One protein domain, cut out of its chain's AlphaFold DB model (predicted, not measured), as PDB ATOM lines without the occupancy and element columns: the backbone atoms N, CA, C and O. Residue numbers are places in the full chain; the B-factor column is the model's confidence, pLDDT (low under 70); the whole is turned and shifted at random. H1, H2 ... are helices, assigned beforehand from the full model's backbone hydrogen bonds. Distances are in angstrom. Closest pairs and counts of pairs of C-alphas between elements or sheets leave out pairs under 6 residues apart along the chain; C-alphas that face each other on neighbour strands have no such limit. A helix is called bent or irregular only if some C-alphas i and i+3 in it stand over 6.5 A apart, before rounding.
ATOM      1  N   ARG A 233     424.021 396.358 283.282       74.75
ATOM      2  CA  ARG A 233     422.564 396.433 283.072       74.75
ATOM      3  C   ARG A 233     422.222 396.594 281.593       74.75
ATOM      4  O   ARG A 233     421.300 395.931 281.128       74.75
ATOM      5  N   VAL A 234     422.982 397.419 280.873       73.56
ATOM      6  CA  VAL A 234     422.858 397.560 279.414       73.56
ATOM      7  C   VAL A 234     423.221 396.248 278.716       73.56
ATOM      8  O   VAL A 234     422.446 395.782 277.889       73.56
ATOM      9  N   GLU A 235     424.288 395.575 279.147       79.00
ATOM     10  CA  GLU A 235     424.687 394.270 278.605       79.00
ATOM     11  C   GLU A 235     423.625 393.184 278.849       79.00
ATOM     12  O   GLU A 235     423.299 392.395 277.964       79.00
ATOM     13  N   THR A 236     422.998 393.180 280.030       80.38
ATOM     14  CA  THR A 236     421.894 392.250 280.330       80.38
ATOM     15  C   THR A 236     420.678 392.520 279.434       80.38
ATOM     16  O   THR A 236     420.060 391.580 278.935       80.38
ATOM     17  N   ALA A 237     420.336 393.792 279.204       74.69
ATOM     18  CA  ALA A 237     419.239 394.170 278.312       74.69
ATOM     19  C   ALA A 237     419.533 393.791 276.849       74.69
ATOM     20  O   ALA A 237     418.656 393.269 276.159       74.69
ATOM     21  N   ARG A 238     420.779 393.984 276.405       79.12
ATOM     22  CA  ARG A 238     421.276 393.581 275.085       79.12
ATOM     23  C   ARG A 238     421.124 392.074 274.869       79.12
ATOM     24  O   ARG A 238     420.521 391.666 273.878       79.12
ATOM     25  N   LEU A 239     421.592 391.252 275.810       82.00
ATOM     26  CA  LEU A 239     421.478 389.789 275.734       82.00
ATOM     27  C   LEU A 239     420.018 389.313 275.716       82.00
ATOM     28  O   LEU A 239     419.659 388.454 274.911       82.00
ATOM     29  N   ALA A 240     419.155 389.898 276.553       78.00
ATOM     30  CA  ALA A 240     417.734 389.553 276.577       78.00
ATOM     31  C   ALA A 240     417.047 389.822 275.227       78.00
ATOM     32  O   ALA A 240     416.207 389.041 274.784       78.00
ATOM     33  N   LEU A 241     417.428 390.904 274.548       74.56
ATOM     34  CA  LEU A 241     416.830 391.278 273.269       74.56
ATOM     35  C   LEU A 241     417.419 390.545 272.077       74.56
ATOM     36  O   LEU A 241     416.690 390.294 271.121       74.56
ATOM     37  N   GLN A 242     418.686 390.139 272.145       78.50
ATOM     38  CA  GLN A 242     419.241 389.179 271.192       78.50
ATOM     39  C   GLN A 242     418.503 387.844 271.283       78.50
ATOM     40  O   GLN A 242     418.019 387.347 270.271       78.50
ATOM     41  N   HIS A 243     418.306 387.326 272.499       83.81
ATOM     42  CA  HIS A 243     417.551 386.091 272.698       83.81
ATOM     43  C   HIS A 243     416.107 386.212 272.188       83.81
ATOM     44  O   HIS A 243     415.599 385.331 271.498       83.81
ATOM     45  N   TRP A 244     415.449 387.341 272.456       77.69
ATOM     46  CA  TRP A 244     414.105 387.593 271.940       77.69
ATOM     47  C   TRP A 244     414.069 387.708 270.404       77.69
ATOM     48  O   TRP A 244     413.150 387.190 269.768       77.69
ATOM     49  N   ALA A 245     415.090 388.310 269.787       77.25
ATOM     50  CA  ALA A 245     415.226 388.391 268.332       77.25
ATOM     51  C   ALA A 245     415.432 387.019 267.666       77.25
ATOM     52  O   ALA A 245     414.915 386.800 266.573       77.25
ATOM     53  N   GLU A 246     416.115 386.081 268.325       81.00
ATOM     54  CA  GLU A 246     416.250 384.693 267.856       81.00
ATOM     55  C   GLU A 246     414.944 383.893 267.971       81.00
ATOM     56  O   GLU A 246     414.678 382.994 267.168       81.00
ATOM     57  N   LEU A 247     414.107 384.220 268.959       79.62
ATOM     58  CA  LEU A 247     412.802 383.585 269.147       79.62
ATOM     59  C   LEU A 247     411.746 384.106 268.165       79.62
ATOM     60  O   LEU A 247     410.836 383.358 267.812       79.62
ATOM     61  N   LEU A 248     411.867 385.345 267.682       73.81
ATOM     62  CA  LEU A 248     410.888 385.962 266.779       73.81
ATOM     63  C   LEU A 248     410.610 385.138 265.502       73.81
ATOM     64  O   LEU A 248     409.440 384.868 265.234       73.81
ATOM     65  N   PRO A 249     411.617 384.662 264.738       75.75
ATOM     66  CA  PRO A 249     411.381 383.793 263.583       75.75
ATOM     67  C   PRO A 249     410.669 382.483 263.943       75.75
ATOM     68  O   PRO A 249     409.839 382.000 263.172       75.75
ATOM     69  N   ARG A 250     410.955 381.928 265.130       76.81
ATOM     70  CA  ARG A 250     410.325 380.693 265.624       76.81
ATOM     71  C   ARG A 250     408.863 380.920 265.988       76.81
ATOM     72  O   ARG A 250     408.024 380.105 265.630       76.81
ATOM     73  N   LEU A 251     408.560 382.055 266.614       65.56
ATOM     74  CA  LEU A 251     407.192 382.475 266.920       65.56
ATOM     75  C   LEU A 251     406.389 382.730 265.639       65.56
ATOM     76  O   LEU A 251     405.233 382.344 265.554       65.56
ATOM     77  N   THR A 252     407.000 383.296 264.593       64.88
ATOM     78  CA  THR A 252     406.317 383.458 263.295       64.88
ATOM     79  C   THR A 252     406.096 382.150 262.534       64.88
ATOM     80  O   THR A 252     405.290 382.129 261.609       64.88
ATOM     81  N   LEU A 265     401.816 391.247 261.991       81.31
ATOM     82  CA  LEU A 265     403.188 390.738 261.967       81.31
ATOM     83  C   LEU A 265     404.190 391.822 261.553       81.31
ATOM     84  O   LEU A 265     405.279 391.907 262.121       81.31
ATOM     85  N   ASP A 266     403.823 392.671 260.595       83.69
ATOM     86  CA  ASP A 266     404.672 393.776 260.154       83.69
ATOM     87  C   ASP A 266     404.787 394.877 261.222       83.69
ATOM     88  O   ASP A 266     405.888 395.375 261.465       83.69
ATOM     89  N   GLU A 267     403.703 395.189 261.943       82.81
ATOM     90  CA  GLU A 267     403.744 396.098 263.101       82.81
ATOM     91  C   GLU A 267     404.620 395.542 264.234       82.81
ATOM     92  O   GLU A 267     405.440 396.270 264.797       82.81
ATOM     93  N   LEU A 268     404.539 394.237 264.519       81.75
ATOM     94  CA  LEU A 268     405.403 393.599 265.517       81.75
ATOM     95  C   LEU A 268     406.887 393.678 265.122       81.75
ATOM     96  O   LEU A 268     407.733 394.022 265.951       81.75
ATOM     97  N   ARG A 269     407.215 393.419 263.848       81.06
ATOM     98  CA  ARG A 269     408.587 393.568 263.326       81.06
ATOM     99  C   ARG A 269     409.079 395.008 263.438       81.06
ATOM    100  O   ARG A 269     410.220 395.238 263.837       81.06
ATOM    101  N   LYS A 270     408.226 395.977 263.112       86.50
ATOM    102  CA  LYS A 270     408.545 397.405 263.203       86.50
ATOM    103  C   LYS A 270     408.794 397.838 264.649       86.50
ATOM    104  O   LYS A 270     409.764 398.552 264.903       86.50
ATOM    105  N   ALA A 271     407.978 397.369 265.592       81.56
ATOM    106  CA  ALA A 271     408.165 397.621 267.020       81.56
ATOM    107  C   ALA A 271     409.481 397.015 267.538       81.56
ATOM    108  O   ALA A 271     410.240 397.689 268.238       81.56
ATOM    109  N   ALA A 272     409.802 395.784 267.129       79.25
ATOM    110  CA  ALA A 272     411.069 395.137 267.467       79.25
ATOM    111  C   ALA A 272     412.283 395.933 266.951       79.25
ATOM    112  O   ALA A 272     413.234 396.174 267.696       79.25
ATOM    113  N   GLN A 273     412.235 396.407 265.702       82.88
ATOM    114  CA  GLN A 273     413.291 397.245 265.122       82.88
ATOM    115  C   GLN A 273     413.427 398.602 265.826       82.88
ATOM    116  O   GLN A 273     414.541 399.104 265.981       82.88
ATOM    117  N   ALA A 274     412.317 399.212 266.251       84.88
ATOM    118  CA  ALA A 274     412.347 400.469 266.994       84.88
ATOM    119  C   ALA A 274     413.068 400.307 268.341       84.88
ATOM    120  O   ALA A 274     413.968 401.088 268.642       84.88
ATOM    121  N   LEU A 275     412.756 399.244 269.090       78.81
ATOM    122  CA  LEU A 275     413.434 398.934 270.352       78.81
ATOM    123  C   LEU A 275     414.938 398.715 270.160       78.81
ATOM    124  O   LEU A 275     415.739 399.257 270.919       78.81
ATOM    125  N   GLN A 276     415.341 397.983 269.116       79.94
ATOM    126  CA  GLN A 276     416.760 397.787 268.794       79.94
ATOM    127  C   GLN A 276     417.498 399.115 268.555       79.94
ATOM    128  O   GLN A 276     418.633 399.275 269.006       79.94
ATOM    129  N   ARG A 277     416.860 400.085 267.886       86.44
ATOM    130  CA  ARG A 277     417.443 401.421 267.667       86.44
ATOM    131  C   ARG A 277     417.592 402.208 268.965       86.44
ATOM    132  O   ARG A 277     418.637 402.819 269.168       86.44
ATOM    133  N   GLU A 278     416.585 402.176 269.837       82.88
ATOM    134  CA  GLU A 278     416.656 402.866 271.131       82.88
ATOM    135  C   GLU A 278     417.792 402.321 272.004       82.88
ATOM    136  O   GLU A 278     418.490 403.087 272.667       82.88
ATOM    137  N   LEU A 279     418.046 401.012 271.967       76.81
ATOM    138  CA  LEU A 279     419.179 400.432 272.693       76.81
ATOM    139  C   LEU A 279     420.521 400.820 272.117       76.81
ATOM    140  O   LEU A 279     421.412 401.146 272.893       76.81
ATOM    141  N   ALA A 280     420.659 400.834 270.793       82.88
ATOM    142  CA  ALA A 280     421.880 401.319 270.161       82.88
ATOM    143  C   ALA A 280     422.157 402.787 270.542       82.88
ATOM    144  O   ALA A 280     423.301 403.178 270.772       82.88
ATOM    145  N   GLU A 281     421.108 403.608 270.671       88.62
ATOM    146  CA  GLU A 281     421.243 404.982 271.156       88.62
ATOM    147  C   GLU A 281     421.663 405.034 272.635       88.62
ATOM    148  O   GLU A 281     422.539 405.822 273.000       88.62
ATOM    149  N   LEU A 282     421.083 404.188 273.491       77.38
ATOM    150  CA  LEU A 282     421.469 404.092 274.902       77.38
ATOM    151  C   LEU A 282     422.910 403.603 275.082       77.38
ATOM    152  O   LEU A 282     423.620 404.166 275.913       77.38
ATOM    153  N   GLU A 283     423.353 402.616 274.300       80.12
ATOM    154  CA  GLU A 283     424.744 402.146 274.266       80.12
ATOM    155  C   GLU A 283     425.684 403.302 273.915       80.12
ATOM    156  O   GLU A 283     426.598 403.608 274.680       80.12
ATOM    157  N   LYS A 284     425.388 404.039 272.838       87.19
ATOM    158  CA  LYS A 284     426.175 405.210 272.429       87.19
ATOM    159  C   LYS A 284     426.218 406.296 273.507       87.19
ATOM    160  O   LYS A 284     427.253 406.925 273.724       87.19
ATOM    161  N   ARG A 285     425.096 406.548 274.187       81.56
ATOM    162  CA  ARG A 285     425.028 407.527 275.286       81.56
ATOM    163  C   ARG A 285     425.806 407.069 276.512       81.56
ATOM    164  O   ARG A 285     426.382 407.913 277.189       81.56
ATOM    165  N   LEU A 286     425.808 405.771 276.803       75.69
ATOM    166  CA  LEU A 286     426.574 405.203 277.905       75.69
ATOM    167  C   LEU A 286     428.077 405.263 277.616       75.69
ATOM    168  O   LEU A 286     428.838 405.644 278.498       75.69
ATOM    169  N   GLU A 287     428.488 404.956 276.387       79.81
ATOM    170  CA  GLU A 287     429.882 405.057 275.942       79.81
ATOM    171  C   GLU A 287     430.381 406.508 275.975       79.81
ATOM    172  O   GLU A 287     431.463 406.776 276.484       79.81
ATOM    173  N   ALA A 288     429.551 407.468 275.553       81.69
ATOM    174  CA  ALA A 288     429.862 408.895 275.662       81.69
ATOM    175  C   ALA A 288     429.887 409.417 277.114       81.69
ATOM    176  O   ALA A 288     430.511 410.440 277.390       81.69
TER     177      ALA A 288
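This is residues 233 to 252 and 265 to 288 of the 315 residues of an uncharacterized protein of Planctomycetes bacterium (UniProt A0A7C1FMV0). Two long helices, H2 and H1, lie side by side and run opposite ways, both roughly along the longest axis, with a shallow tilt of 17 degrees between their lines. They make a thin pair with few contacts between them, and the stretch that joins them in the chain is not printed. The printed part has 44 residues with two named helices, H1 then H2 along the chain, and no named strand; the class is all helix. It is only just loose, close to compact, with a radius of gyration of the C-alphas of 11.6 A, and only just flat, with spans of 36 by 18 by 9 A.

Begin with the longest helix, H2, residues 265 to 288: find C-alpha 265 at (403.188, 390.738, 261.967), and from there it runs 35.1 A to C-alpha 288 at (429.862, 408.895, 275.662). Then look at H1, residues 233 to 252, which starts with C-alpha 233 at (422.564, 396.433, 283.072) and measures 28.7 A from first to last C-alpha. H1 has a kink of 27 degrees near residue 246, and it is irregular, but only just: C-alphas 246 and 249 are 6.54 A apart.

H2 touches H1 with residues 272 to 283 alone, through 4 pairs of C-alphas within 8 A. Look at Glu 283 and Val 234 for the closest C-alphas of the two, 7.1 A apart. Their centres are 11.8 A apart, and their lines stand at a shallow tilt of 17 degrees, opposite ways. In H2 every O i to N i+4 pair is within hydrogen-bond range; in H1 it is 14 of 16.

The two C-alphas farthest apart are those of Thr 252 and Ala 288, at 36.8 A. Residues 253 to 264 are cut out, and across this cut C-alphas 252 and 265 are 8.0 A apart. The mean pLDDT of the printed part is 79.5, and residues 251 to 252 are under 70.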